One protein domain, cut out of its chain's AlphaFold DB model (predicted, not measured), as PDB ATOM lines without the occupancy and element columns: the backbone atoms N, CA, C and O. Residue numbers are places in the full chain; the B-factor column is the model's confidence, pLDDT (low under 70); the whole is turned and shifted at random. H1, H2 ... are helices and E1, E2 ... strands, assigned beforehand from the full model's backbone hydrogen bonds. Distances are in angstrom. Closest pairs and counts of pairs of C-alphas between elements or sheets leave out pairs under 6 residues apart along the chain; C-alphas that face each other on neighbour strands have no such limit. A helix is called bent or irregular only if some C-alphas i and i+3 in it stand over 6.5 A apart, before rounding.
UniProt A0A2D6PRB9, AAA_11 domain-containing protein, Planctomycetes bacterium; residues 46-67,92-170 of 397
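This is residues 46 to 67 and 92 to 170 of the 397 residues of the protein "AAA_11 domain-containing protein" of Planctomycetes bacterium (UniProt A0A2D6PRB9). One six-stranded sheet curls like part of a barrel, with E3, E4 and E5 facing E1 and E6 across the hinge E2, and edge strands E3 and E6 coming together to nearly close it. H2 packs along E2 and H1 across E4, E5 and E2. The printed part has 101 residues, mixed helix and strand, in the order E1 H1 E2 H2 E3 E4 E5 E6; the sheet order is E3 E4 E5 E2 E1 E6, all antiparallel. It is compact, radius of gyration of the C-alphas 13.3 A, spanning 43 by 29 by 27 A.

The strands are E1, residues 46 to 50, from C-alpha 46 at (14.595, 25.974, 14.144); E2, residues 94 to 99, 16.2 A; E3, residues 120 to 122; E4, residues 132 to 139, 20.0 A; E5, residues 144 to 147; and E6, residues 165 to 167, which ends with C-alpha 167 at (15.645, 26.236, 9.799). H1 is residues 54 to 67, 20.3 A; H2 is 109 to 116, 10.6 A.

In this folded sheet, bent back into two facing leaves, E3 E4 E5 form a meander of two antiparallel hairpins: N 121 and O 133 are 2.9 A apart, N 139 and O 144 2.8 A. E4 bends by 65 degrees at residue 136. Within hydrogen-bond range are also N 96 and O 145 across the neighbours E5 and E2, at 2.9 A, N 50 and O 97 across E2 and E1, at 3.1 A, and N 166 and O 47 across E1 and E6, at 2.8 A. The closest C-alphas of E3 and E6, His 122 and Trp 167, are 5.0 A apart. H2 is on the sheet at a height of 8.1 A, along E2 at 14 degrees on the local plane; its closest C-alphas to E4 are Leu 116 and Trp 138, 5.9 A. H1 is on the sheet at 10.0 A, across E2 at 71 degrees on the local plane; Arg 57 and Trp 95 are its closest C-alphas to E2, 7.0 A. H1 and H2 are apart. In both helices every O i to N i+4 pair is within hydrogen-bond range.

The farthest C-alphas, Lys 66 and Asp 159, are 44.5 A apart. Residues 68 to 91 are not printed; C-alphas 67 and 92 are 14.3 A apart across the cut. The link E5 to E6, residues 148 to 164, is long. Mean pLDDT of the printed part is 88.9, with residues 157 to 160 under 70.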
ATOM      1  N   CYS A  46      15.676  26.748  14.741       92.62
ATOM      2  CA  CYS A  46      14.595  25.974  14.144       92.62
ATOM      3  C   CYS A  46      13.255  26.271  14.815       92.62
ATOM      4  O   CYS A  46      13.204  26.443  16.028       92.62
ATOM      5  N   LEU A  47      12.181  26.284  14.028       94.88
ATOM      6  CA  LEU A  47      10.799  26.331  14.511       94.88
ATOM      7  C   LEU A  47       9.983  25.233  13.835       94.88
ATOM      8  O   LEU A  47      10.301  24.826  12.715       94.88
ATOM      9  N   ALA A  48       8.948  24.750  14.514       94.38
ATOM     10  CA  ALA A  48       7.936  23.914  13.886       94.38
ATOM     11  C   ALA A  48       7.021  24.778  13.004       94.38
ATOM     12  O   ALA A  48       6.956  26.000  13.166       94.38
ATOM     13  N   TRP A  49       6.328  24.154  12.052       95.06
ATOM     14  CA  TRP A  49       5.338  24.856  11.241       95.06
ATOM     15  C   TRP A  49       4.085  24.024  10.984       95.06
ATOM     16  O   TRP A  49       4.132  22.795  10.885       95.06
ATOM     17  N   ARG A  50       2.963  24.724  10.790       94.62
ATOM     18  CA  ARG A  50       1.709  24.144  10.298       94.62
ATOM     19  C   ARG A  50       1.065  25.009   9.223       94.62
ATOM     20  O   ARG A  50       1.337  26.205   9.111       94.62
ATOM     21  N   LEU A  51       0.175  24.399   8.444       93.62
ATOM     22  CA  LEU A  51      -0.669  25.142   7.516       93.62
ATOM     23  C   LEU A  51      -1.783  25.880   8.285       93.62
ATOM     24  O   LEU A  51      -2.311  25.337   9.262       93.62
ATOM     25  N   PRO A  52      -2.154  27.098   7.853       94.44
ATOM     26  CA  PRO A  52      -3.324  27.790   8.371       94.44
ATOM     27  C   PRO A  52      -4.600  27.044   7.989       94.44
ATOM     28  O   PRO A  52      -4.715  26.501   6.882       94.44
ATOM     29  N   THR A  53      -5.581  27.106   8.882       94.94
ATOM     30  CA  THR A  53      -6.985  26.827   8.561       94.94
ATOM     31  C   THR A  53      -7.507  27.826   7.520       94.94
ATOM     32  O   THR A  53      -6.885  28.858   7.258       94.94
ATOM     33  N   GLU A  54      -8.651  27.530   6.904       91.12
ATOM     34  CA  GLU A  54      -9.253  28.399   5.883       91.12
ATOM     35  C   GLU A  54      -9.511  29.820   6.415       91.12
ATOM     36  O   GLU A  54      -9.024  30.785   5.829       91.12
ATOM     37  N   GLY A  55     -10.122  29.948   7.599       91.50
ATOM     38  CA  GLY A  55     -10.369  31.252   8.229       91.50
ATOM     39  C   GLY A  55      -9.094  32.015   8.615       91.50
ATOM     40  O   GLY A  55      -9.005  33.225   8.405       91.50
ATOM     41  N   GLU A  56      -8.062  31.329   9.125       92.75
ATOM     42  CA  GLU A  56      -6.758  31.959   9.406       92.75
ATOM     43  C   GLU A  56      -6.102  32.482   8.120       92.75
ATOM     44  O   GLU A  56      -5.513  33.566   8.108       92.75
ATOM     45  N   ARG A  57      -6.218  31.725   7.022       92.00
ATOM     46  CA  ARG A  57      -5.656  32.088   5.717       92.00
ATOM     47  C   ARG A  57      -6.334  33.324   5.139       92.00
ATOM     48  O   ARG A  57      -5.636  34.225   4.677       92.00
ATOM     49  N   GLU A  58      -7.661  33.390   5.194       90.69
ATOM     50  CA  GLU A  58      -8.425  34.565   4.764       90.69
ATOM     51  C   GLU A  58      -8.039  35.810   5.575       90.69
ATOM     52  O   GLU A  58      -7.760  36.866   5.004       90.69
ATOM     53  N   ALA A  59      -7.917  35.679   6.901       91.62
ATOM     54  CA  ALA A  59      -7.510  36.778   7.776       91.62
ATOM     55  C   ALA A  59      -6.071  37.263   7.509       91.62
ATOM     56  O   ALA A  59      -5.784  38.463   7.584       91.62
ATOM     57  N   LEU A  60      -5.144  36.349   7.205       91.56
ATOM     58  CA  LEU A  60      -3.772  36.683   6.803       91.56
ATOM     59  C   LEU A  60      -3.743  37.417   5.457       91.56
ATOM     60  O   LEU A  60      -3.069  38.443   5.329       91.56
ATOM     61  N   GLN A  61      -4.508  36.931   4.479       89.44
ATOM     62  CA  GLN A  61      -4.592  37.533   3.151       89.44
ATOM     63  C   GLN A  61      -5.187  38.947   3.207       89.44
ATOM     64  O   GLN A  61      -4.596  39.886   2.670       89.44
ATOM     65  N   ALA A  62      -6.282  39.137   3.948       87.56
ATOM     66  CA  ALA A  62      -6.904  40.447   4.136       87.56
ATOM     67  C   ALA A  62      -5.940  41.464   4.782       87.56
ATOM     68  O   ALA A  62      -5.869  42.626   4.369       87.56
ATOM     69  N   ARG A  63      -5.143  41.037   5.775       88.50
ATOM     70  CA  ARG A  63      -4.120  41.892   6.409       88.50
ATOM     71  C   ARG A  63      -2.982  42.248   5.450       88.50
ATOM     72  O   ARG A  63      -2.520  43.392   5.470       88.50
ATOM     73  N   LEU A  64      -2.546  41.315   4.602       84.94
ATOM     74  CA  LEU A  64      -1.528  41.565   3.576       84.94
ATOM     75  C   LEU A  64      -2.000  42.615   2.559       84.94
ATOM     76  O   LEU A  64      -1.269  43.562   2.263       84.94
ATOM     77  N   GLU A  65      -3.228  42.479   2.062       83.75
ATOM     78  CA  GLU A  65      -3.820  43.392   1.081       83.75
ATOM     79  C   GLU A  65      -4.021  44.797   1.650       83.75
ATOM     80  O   GLU A  65      -3.655  45.780   1.003       83.75
ATOM     81  N   LYS A  66      -4.492  44.902   2.899       82.50
ATOM     82  CA  LYS A  66      -4.598  46.185   3.610       82.50
ATOM     83  C   LYS A  66      -3.244  46.904   3.686       82.50
ATOM     84  O   LYS A  66      -3.148  48.075   3.326       82.50
ATOM     85  N   ARG A  67      -2.172  46.188   4.060       76.25
ATOM     86  CA  ARG A  67      -0.800  46.741   4.111       76.25
ATOM     87  C   ARG A  67      -0.274  47.158   2.733       76.25
ATOM     88  O   ARG A  67       0.510  48.103   2.637       76.25
ATOM     89  N   SER A  92       2.517  36.555  -4.132       78.56
ATOM     90  CA  SER A  92       1.802  35.281  -4.110       78.56
ATOM     91  C   SER A  92       2.668  34.225  -3.427       78.56
ATOM     92  O   SER A  92       3.861  34.134  -3.720       78.56
ATOM     93  N   GLY A  93       2.082  33.411  -2.551       88.06
ATOM     94  CA  GLY A  93       2.815  32.372  -1.835       88.06
ATOM     95  C   GLY A  93       1.921  31.484  -0.974       88.06
ATOM     96  O   GLY A  93       0.695  31.567  -1.036       88.06
ATOM     97  N   VAL A  94       2.552  30.644  -0.155       92.56
ATOM     98  CA  VAL A  94       1.900  29.742   0.799       92.56
ATOM     99  C   VAL A  94       2.138  30.249   2.215       92.56
ATOM    100  O   VAL A  94       3.283  30.429   2.632       92.56
ATOM    101  N   TRP A  95       1.055  30.490   2.951       95.31
ATOM    102  CA  TRP A  95       1.123  30.854   4.362       95.31
ATOM    103  C   TRP A  95       1.445  29.635   5.228       95.31
ATOM    104  O   TRP A  95       0.847  28.571   5.056       95.31
ATOM    105  N   VAL A  96       2.335  29.824   6.197       96.25
ATOM    106  CA  VAL A  96       2.629  28.867   7.270       96.25
ATOM    107  C   VAL A  96       2.655  29.589   8.610       96.25
ATOM    108  O   VAL A  96       3.162  30.709   8.691       96.25
ATOM    109  N   LEU A  97       2.113  28.963   9.656       96.31
ATOM    110  CA  LEU A  97       2.247  29.452  11.030       96.31
ATOM    111  C   LEU A  97       3.462  28.809  11.687       96.31
ATOM    112  O   LEU A  97       3.693  27.611  11.513       96.31
ATOM    113  N   LEU A  98       4.218  29.615  12.426       96.31
ATOM    114  CA  LEU A  98       5.384  29.189  13.183       96.31
ATOM    115  C   LEU A  98       4.978  28.784  14.596       96.31
ATOM    116  O   LEU A  98       4.236  29.500  15.269       96.31
ATOM    117  N   GLU A  99       5.534  27.673  15.064       95.06
ATOM    118  CA  GLU A  99       5.273  27.113  16.387       95.06
ATOM    119  C   GLU A  99       6.586  26.703  17.065       95.06
ATOM    120  O   GLU A  99       7.595  26.413  16.411       95.06
ATOM    121  N   SER A 100       6.576  26.666  18.397       92.44
ATOM    122  CA  SER A 100       7.673  26.096  19.178       92.44
ATOM    123  C   SER A 100       7.860  24.618  18.827       92.44
ATOM    124  O   SER A 100       6.892  23.887  18.616       92.44
ATOM    125  N   THR A 101       9.104  24.145  18.785       88.06
ATOM    126  CA  THR A 101       9.361  22.708  18.608       88.06
ATOM    127  C   THR A 101       8.952  21.927  19.864       88.06
ATOM    128  O   THR A 101       9.128  22.458  20.961       88.06
ATOM    129  N   PRO A 102       8.498  20.663  19.760       84.25
ATOM    130  CA  PRO A 102       8.128  19.853  20.928       84.25
ATOM    131  C   PRO A 102       9.237  19.730  21.984       84.25
ATOM    132  O   PRO A 102       8.959  19.685  23.178       84.25
ATOM    133  N   GLU A 103      10.502  19.717  21.560       84.38
ATOM    134  CA  GLU A 103      11.669  19.632  22.445       84.38
ATOM    135  C   GLU A 103      11.987  20.949  23.165       84.38
ATOM    136  O   GLU A 103      12.772  20.966  24.114       84.38
ATOM    137  N   ARG A 104      11.419  22.062  22.691       84.62
ATOM    138  CA  ARG A 104      11.612  23.414  23.227       84.62
ATOM    139  C   ARG A 104      10.277  24.160  23.223       84.62
ATOM    140  O   ARG A 104      10.089  25.046  22.393       84.62
ATOM    141  N   PRO A 105       9.341  23.801  24.118       82.25
ATOM    142  CA  PRO A 105       8.015  24.416  24.146       82.25
ATOM    143  C   PRO A 105       8.079  25.921  24.463       82.25
ATOM    144  O   PRO A 105       7.319  26.703  23.896       82.25
ATOM    145  N   GLU A 106       9.039  26.336  25.294       85.56
ATOM    146  CA  GLU A 106       9.298  27.734  25.672       85.56
ATOM    147  C   GLU A 106      10.356  28.386  24.765       85.56
ATOM    148  O   GLU A 106      11.383  28.898  25.218       85.56
ATOM    149  N   GLU A 107      10.148  28.325  23.451       88.81
ATOM    150  CA  GLU A 107      11.050  28.964  22.495       88.81
ATOM    151  C   GLU A 107      10.985  30.498  22.620       88.81
ATOM    152  O   GLU A 107       9.920  31.093  22.790       88.81
ATOM    153  N   SER A 108      12.143  31.160  22.557       88.25
ATOM    154  CA  SER A 108      12.214  32.593  22.854       88.25
ATOM    155  C   SER A 108      11.532  33.444  21.776       88.25
ATOM    156  O   SER A 108      11.664  33.162  20.583       88.25
ATOM    157  N   GLU A 109      10.907  34.567  22.155       88.25
ATOM    158  CA  GLU A 109      10.347  35.528  21.183       88.25
ATOM    159  C   GLU A 109      11.384  35.998  20.154       88.25
ATOM    160  O   GLU A 109      11.065  36.222  18.986       88.25
ATOM    161  N   LYS A 110      12.653  36.080  20.568       88.12
ATOM    162  CA  LYS A 110      13.782  36.425  19.701       88.12
ATOM    163  C   LYS A 110      13.966  35.419  18.561       88.12
ATOM    164  O   LYS A 110      14.365  35.816  17.464       88.12
ATOM    165  N   THR A 111      13.686  34.137  18.794       89.94
ATOM    166  CA  THR A 111      13.725  33.101  17.756       89.94
ATOM    167  C   THR A 111      12.629  33.365  16.726       89.94
ATOM    168  O   THR A 111      12.940  33.481  15.543       89.94
ATOM    169  N   PHE A 112      11.383  33.587  17.156       92.81
ATOM    170  CA  PHE A 112      10.281  33.950  16.254       92.81
ATOM    171  C   PHE A 112      10.577  35.223  15.452       92.81
ATOM    172  O   PHE A 112      10.446  35.222  14.229       92.81
ATOM    173  N   ASP A 113      11.071  36.284  16.099       90.19
ATOM    174  CA  ASP A 113      11.472  37.520  15.414       90.19
ATOM    175  C   ASP A 113      12.583  37.289  14.381       90.19
ATOM    176  O   ASP A 113      12.607  37.940  13.332       90.19
ATOM    177  N   THR A 114      13.497  36.351  14.650       90.38
ATOM    178  CA  THR A 114      14.547  35.968  13.696       90.38
ATOM    179  C   THR A 114      13.941  35.340  12.442       90.38
ATOM    180  O   THR A 114      14.378  35.669  11.340       90.38
ATOM    181  N   PHE A 115      12.909  34.501  12.584       93.81
ATOM    182  CA  PHE A 115      12.182  33.917  11.454       93.81
ATOM    183  C   PHE A 115      11.354  34.932  10.679       93.81
ATOM    184  O   PHE A 115      11.456  34.987   9.457       93.81
ATOM    185  N   LEU A 116      10.605  35.788  11.367       92.50
ATOM    186  CA  LEU A 116       9.769  36.803  10.721       92.50
ATOM    187  C   LEU A 116      10.582  37.834   9.924       92.50
ATOM    188  O   LEU A 116      10.081  38.399   8.957       92.50
ATOM    189  N   ARG A 117      11.843  38.075  10.300       88.06
ATOM    190  CA  ARG A 117      12.752  38.996   9.592       88.06
ATOM    191  C   ARG A 117      13.679  38.304   8.591       88.06
ATOM    192  O   ARG A 117      14.494  38.981   7.958       88.06
ATOM    193  N   ALA A 118      13.611  36.982   8.467       89.56
ATOM    194  CA  ALA A 118      14.457  36.246   7.543       89.56
ATOM    195  C   ALA A 118      14.049  36.549   6.094       89.56
ATOM    196  O   ALA A 118      12.868  36.544   5.766       89.56
ATOM    197  N   LYS A 119      15.032  36.793   5.214       88.62
ATOM    198  CA  LYS A 119      14.781  36.865   3.762       88.62
ATOM    199  C   LYS A 119      14.486  35.467   3.199       88.62
ATOM    200  O   LYS A 119      13.638  35.322   2.326       88.62
ATOM    201  N   ASP A 120      15.148  34.450   3.755       92.75
ATOM    202  CA  ASP A 120      15.043  33.058   3.329       92.75
ATOM    203  C   ASP A 120      15.022  32.109   4.543       92.75
ATOM    204  O   ASP A 120      15.672  32.376   5.558       92.75
ATOM    205  N   VAL A 121      14.335  30.974   4.406       95.12
ATOM    206  CA  VAL A 121      14.323  29.854   5.365       95.12
ATOM    207  C   VAL A 121      14.610  28.537   4.640       95.12
ATOM    208  O   VAL A 121      14.646  28.496   3.412       95.12
ATOM    209  N   HIS A 122      14.834  27.459   5.387       94.81
ATOM    210  CA  HIS A 122      15.051  26.125   4.834       94.81
ATOM    211  C   HIS A 122      14.100  25.099   5.437       94.81
ATOM    212  O   HIS A 122      13.859  25.146   6.637       94.81
ATOM    213  N   ASP A 123      13.645  24.134   4.649       93.19
ATOM    214  CA  ASP A 123      12.814  23.001   5.093       93.19
ATOM    215  C   ASP A 123      13.622  21.718   5.357       93.19
ATOM    216  O   ASP A 123      13.070  20.638   5.535       93.19
ATOM    217  N   HIS A 124      14.950  21.831   5.456       91.75
ATOM    218  CA  HIS A 124      15.838  20.713   5.774       91.75
ATOM    219  C   HIS A 124      16.968  21.142   6.731       91.75
ATOM    220  O   HIS A 124      17.574  22.200   6.513       91.75
ATOM    221  N   PRO A 125      17.377  20.307   7.712       88.69
ATOM    222  CA  PRO A 125      18.368  20.677   8.737       88.69
ATOM    223  C   PRO A 125      19.760  21.009   8.179       88.69
ATOM    224  O   PRO A 125      20.502  21.825   8.732       88.69
ATOM    225  N   ASN A 126      20.144  20.406   7.054       87.56
ATOM    226  CA  ASN A 126      21.405  20.732   6.374       87.56
ATOM    227  C   ASN A 126      21.433  22.139   5.756       87.56
ATOM    228  O   ASN A 126      22.525  22.611   5.441       87.56
ATOM    229  N   CYS A 127      20.284  22.816   5.624       88.00
ATOM    230  CA  CYS A 127      20.153  24.127   4.992       88.00
ATOM    231  C   CYS A 127      20.900  24.163   3.653       88.00
ATOM    232  O   CYS A 127      21.827  24.949   3.508       88.00
ATOM    233  N   GLN A 128      20.613  23.264   2.709       87.62
ATOM    234  CA  GLN A 128      21.213  23.304   1.367       87.62
ATOM    235  C   GLN A 128      20.405  24.227   0.447       87.62
ATOM    236  O   GLN A 128      19.243  24.514   0.724       87.62
ATOM    237  N   ASN A 129      21.007  24.698  -0.650       86.75
ATOM    238  CA  ASN A 129      20.322  25.606  -1.580       86.75
ATOM    239  C   ASN A 129      19.123  24.949  -2.285       86.75
ATOM    240  O   ASN A 129      18.192  25.657  -2.642       86.75
ATOM    241  N   ALA A 130      19.124  23.619  -2.440       87.94
ATOM    242  CA  ALA A 130      17.981  22.864  -2.964       87.94
ATOM    243  C   ALA A 130      16.724  22.975  -2.078       87.94
ATOM    244  O   ALA A 130      15.613  22.853  -2.571       87.94
ATOM    245  N   ASN A 131      16.924  23.268  -0.791       90.44
ATOM    246  CA  ASN A 131      15.902  23.306   0.255       90.44
ATOM    247  C   ASN A 131      15.684  24.753   0.728       90.44
ATOM    248  O   ASN A 131      15.458  25.001   1.908       90.44
ATOM    249  N   LEU A 132      15.954  25.740  -0.135       93.31
ATOM    250  CA  LEU A 132      15.857  27.165   0.179       93.31
ATOM    251  C   LEU A 132      14.470  27.681  -0.205       93.31
ATOM    252  O   LEU A 132      14.081  27.623  -1.369       93.31
ATOM    253  N   LEU A 133      13.770  28.272   0.755       93.56
ATOM    254  CA  LEU A 133      12.452  28.866   0.570       93.56
ATOM    255  C   LEU A 133      12.545  30.378   0.773       93.56
ATOM    256  O   LEU A 133      12.983  30.858   1.821       93.56
ATOM    257  N   LYS A 134      12.125  31.142  -0.239       93.19
ATOM    258  CA  LYS A 134      12.068  32.606  -0.167       93.19
ATOM    259  C   LYS A 134      10.909  33.050   0.718       93.19
ATOM    260  O   LYS A 134       9.772  32.638   0.486       93.19
ATOM    261  N   VAL A 135      11.182  33.925   1.682       92.81
ATOM    262  CA  VAL A 135      10.152  34.592   2.483       92.81
ATOM    263  C   VAL A 135       9.707  35.835   1.720       92.81
ATOM    264  O   VAL A 135      10.474  36.777   1.528       92.81
ATOM    265  N   VAL A 136       8.464  35.828   1.247       90.81
ATOM    266  CA  VAL A 136       7.896  36.915   0.432       90.81
ATOM    267  C   VAL A 136       6.943  37.814   1.229       90.81
ATOM    268  O   VAL A 136       6.551  38.882   0.759       90.81
ATOM    269  N   GLY A 137       6.608  37.421   2.457       89.56
ATOM    270  CA  GLY A 137       5.817  38.201   3.403       89.56
ATOM    271  C   GLY A 137       5.804  37.559   4.788       89.56
ATOM    272  O   GLY A 137       6.265  36.434   4.965       89.56
ATOM    273  N   TRP A 138       5.284  38.281   5.777       93.12
ATOM    274  CA  TRP A 138       5.156  37.791   7.149       93.12
ATOM    275  C   TRP A 138       4.046  38.526   7.907       93.12
ATOM    276  O   TRP A 138       3.633  39.633   7.540       93.12
ATOM    277  N   ASP A 139       3.578  37.912   8.988       92.31
ATOM    278  CA  ASP A 139       2.619  38.487   9.922       92.31
ATOM    279  C   ASP A 139       3.062  38.243  11.370       92.31
ATOM    280  O   ASP A 139       3.170  37.101  11.808       92.31
ATOM    281  N   ARG A 140       3.345  39.324  12.111       91.00
ATOM    282  CA  ARG A 140       3.835  39.226  13.498       91.00
ATOM    283  C   ARG A 140       2.756  38.780  14.470       91.00
ATOM    284  O   ARG A 140       3.071  38.074  15.414       91.00
ATOM    285  N   GLU A 141       1.515  39.192  14.243       90.56
ATOM    286  CA  GLU A 141       0.399  38.909  15.147       90.56
ATOM    287  C   GLU A 141       0.029  37.419  15.120       90.56
ATOM    288  O   GLU A 141      -0.227  36.838  16.166       90.56
ATOM    289  N   ALA A 142       0.093  36.773  13.954       92.25
ATOM    290  CA  ALA A 142      -0.126  35.333  13.814       92.25
ATOM    291  C   ALA A 142       1.167  34.492  13.821       92.25
ATOM    292  O   ALA A 142       1.094  33.287  13.593       92.25
ATOM    293  N   ASN A 143       2.344  35.107  14.018       94.94
ATOM    294  CA  ASN A 143       3.656  34.471  13.825       94.94
ATOM    295  C   ASN A 143       3.725  33.646  12.524       94.94
ATOM    296  O   ASN A 143       4.112  32.480  12.527       94.94
ATOM    297  N   ALA A 144       3.326  34.247  11.404       95.44
ATOM    298  CA  ALA A 144       3.193  33.555  10.127       95.44
ATOM    299  C   ALA A 144       4.203  34.048   9.085       95.44
ATOM    300  O   ALA A 144       4.526  35.238   9.022       95.44
ATOM    301  N   LEU A 145       4.655  33.139   8.220       95.75
ATOM    302  CA  LEU A 145       5.462  33.440   7.038       95.75
ATOM    303  C   LEU A 145       4.657  33.160   5.773       95.75
ATOM    304  O   LEU A 145       3.958  32.154   5.683       95.75
ATOM    305  N   LEU A 146       4.807  34.027   4.777       94.62
ATOM    306  CA  LEU A 146       4.370  33.780   3.412       94.62
ATOM    307  C   LEU A 146       5.592  33.336   2.609       94.62
ATOM    308  O   LEU A 146       6.520  34.118   2.391       94.62
ATOM    309  N   LEU A 147       5.598  32.075   2.190       94.50
ATOM    310  CA  LEU A 147       6.704  31.455   1.469       94.50
ATOM    311  C   LEU A 147       6.416  31.432  -0.030       94.50
ATOM    312  O   LEU A 147       5.295  31.156  -0.449       94.50
ATOM    313  N   GLY A 148       7.430  31.686  -0.857       91.88
ATOM    314  CA  GLY A 148       7.290  31.638  -2.319       91.88
ATOM    315  C   GLY A 148       7.007  30.233  -2.869       91.88
ATOM    316  O   GLY A 148       6.610  30.085  -4.020       91.88
ATOM    317  N   SER A 149       7.214  29.190  -2.066       91.44
ATOM    318  CA  SER A 149       6.941  27.791  -2.408       91.44
ATOM    319  C   SER A 149       6.544  27.016  -1.144       91.44
ATOM    320  O   SER A 149       6.966  27.407  -0.052       91.44
ATOM    321  N   PRO A 150       5.722  25.954  -1.256       90.88
ATOM    322  CA  PRO A 150       5.301  25.168  -0.099       90.88
ATOM    323  C   PRO A 150       6.491  24.411   0.519       90.88
ATOM    324  O   PRO A 150       7.208  23.736  -0.225       90.88
ATOM    325  N   PRO A 151       6.690  24.478   1.849       93.31
ATOM    326  CA  PRO A 151       7.721  23.695   2.521       93.31
ATOM    327  C   PRO A 151       7.381  22.208   2.500       93.31
ATOM    328  O   PRO A 151       6.213  21.831   2.628       93.31
ATOM    329  N   GLN A 152       8.404  21.370   2.372       91.38
ATOM    330  CA  GLN A 152       8.253  19.921   2.459       91.38
ATOM    331  C   GLN A 152       8.520  19.429   3.891       91.38
ATOM    332  O   GLN A 152       9.417  19.947   4.561       91.38
ATOM    333  N   PRO A 153       7.760  18.446   4.404       87.31
ATOM    334  CA  PRO A 153       8.150  17.727   5.610       87.31
ATOM    335  C   PRO A 153       9.488  17.014   5.391       87.31
ATOM    336  O   PRO A 153       9.762  16.502   4.307       87.31
ATOM    337  N   TRP A 154      10.309  16.957   6.435       82.62
ATOM    338  CA  TRP A 154      11.565  16.213   6.425       82.62
ATOM    339  C   TRP A 154      11.413  14.910   7.216       82.62
ATOM    340  O   TRP A 154      10.802  14.909   8.282       82.62
ATOM    341  N   SER A 155      11.996  13.815   6.731       79.19
ATOM    342  CA  SER A 155      12.132  12.551   7.464       79.19
ATOM    343  C   SER A 155      13.615  12.214   7.641       79.19
ATOM    344  O   SER A 155      14.422  12.420   6.731       79.19
ATOM    345  N   ALA A 156      14.004  11.707   8.816       72.12
ATOM    346  CA  ALA A 156      15.397  11.325   9.082       72.12
ATOM    347  C   ALA A 156      15.731   9.875   8.660       72.12
ATOM    348  O   ALA A 156      16.788   9.356   9.013       72.12
ATOM    349  N   GLY A 157      14.862   9.241   7.868       68.75
ATOM    350  CA  GLY A 157      14.988   7.867   7.382       68.75
ATOM    351  C   GLY A 157      13.659   7.343   6.829       68.75
ATOM    352  O   GLY A 157      12.671   8.079   6.800       68.75
ATOM    353  N   ASP A 158      13.645   6.077   6.403       59.91
ATOM    354  CA  ASP A 158      12.493   5.453   5.727       59.91
ATOM    355  C   ASP A 158      11.295   5.153   6.660       59.91
ATOM    356  O   ASP A 158      10.180   5.022   6.167       59.91
ATOM    357  N   ASP A 159      11.487   5.115   7.988       58.75
ATOM    358  CA  ASP A 159      10.468   4.695   8.978       58.75
ATOM    359  C   ASP A 159      10.186   5.730  10.099       58.75
ATOM    360  O   ASP A 159       9.606   5.397  11.135       58.75
ATOM    361  N   GLU A 160      10.581   7.000   9.940       63.34
ATOM    362  CA  GLU A 160      10.410   8.029  10.984       63.34
ATOM    363  C   GLU A 160       9.290   9.050  10.705       63.34
ATOM    364  O   GLU A 160       8.949   9.352   9.563       63.34
ATOM    365  N   LEU A 161       8.728   9.600  11.793       71.12
ATOM    366  CA  LEU A 161       7.683  10.635  11.811       71.12
ATOM    367  C   LEU A 161       8.024  11.824  10.893       71.12
ATOM    368  O   LEU A 161       9.145  12.325  10.920       71.12
ATOM    369  N   GLU A 162       7.035  12.336  10.150       80.00
ATOM    370  CA  GLU A 162       7.184  13.577   9.373       80.00
ATOM    371  C   GLU A 162       7.529  14.762  10.288       80.00
ATOM    372  O   GLU A 162       6.709  15.227  11.088       80.00
ATOM    373  N   ILE A 163       8.732  15.316  10.133       82.88
ATOM    374  CA  ILE A 163       9.194  16.481  10.882       82.88
ATOM    375  C   ILE A 163       8.881  17.741  10.075       82.88
ATOM    376  O   ILE A 163       9.515  18.053   9.066       82.88
ATOM    377  N   ARG A 164       7.917  18.521  10.565       91.75
ATOM    378  CA  ARG A 164       7.553  19.826   9.996       91.75
ATOM    379  C   ARG A 164       8.316  20.935  10.692       91.75
ATOM    380  O   ARG A 164       7.833  21.527  11.654       91.75
ATOM    381  N   ARG A 165       9.538  21.189  10.228       93.75
ATOM    382  CA  ARG A 165      10.402  22.245  10.765       93.75
ATOM    383  C   ARG A 165      10.943  23.144   9.669       93.75
ATOM    384  O   ARG A 165      11.103  22.733   8.526       93.75
ATOM    385  N   LEU A 166      11.212  24.381  10.058       94.94
ATOM    386  CA  LEU A 166      11.969  25.341   9.276       94.94
ATOM    387  C   LEU A 166      13.248  25.686  10.028       94.94
ATOM    388  O   LEU A 166      13.242  25.825  11.250       94.94
ATOM    389  N   TRP A 167      14.333  25.868   9.287       94.12
ATOM    390  CA  TRP A 167      15.645  26.236   9.799       94.12
ATOM    391  C   TRP A 167      16.132  27.530   9.168       94.12
ATOM    392  O   TRP A 167      15.935  27.782   7.979       94.12
ATOM    393  N   ILE A 168      16.867  28.317   9.947       91.94
ATOM    394  CA  ILE A 168      17.620  29.462   9.437       91.94
ATOM    395  C   ILE A 168      19.092  29.118   9.451       91.94
ATOM    396  O   ILE A 168      19.643  28.707  10.473       91.94
ATOM    397  N   ARG A 169      19.751  29.326   8.308       89.00
ATOM    398  CA  ARG A 169      21.205  29.247   8.234       89.00
ATOM    399  C   ARG A 169      21.787  30.437   9.017       89.00
ATOM    400  O   ARG A 169      21.561  31.580   8.621       89.00
ATOM    401  N   PRO A 170      22.535  30.206  10.109       85.56
ATOM    402  CA  PRO A 170      23.162  31.277  10.872       85.56
ATOM    403  C   PRO A 170      24.104  32.080   9.983       85.56
ATOM    404  O   PRO A 170      24.867  31.512   9.199       85.56
TER     405      PRO A 170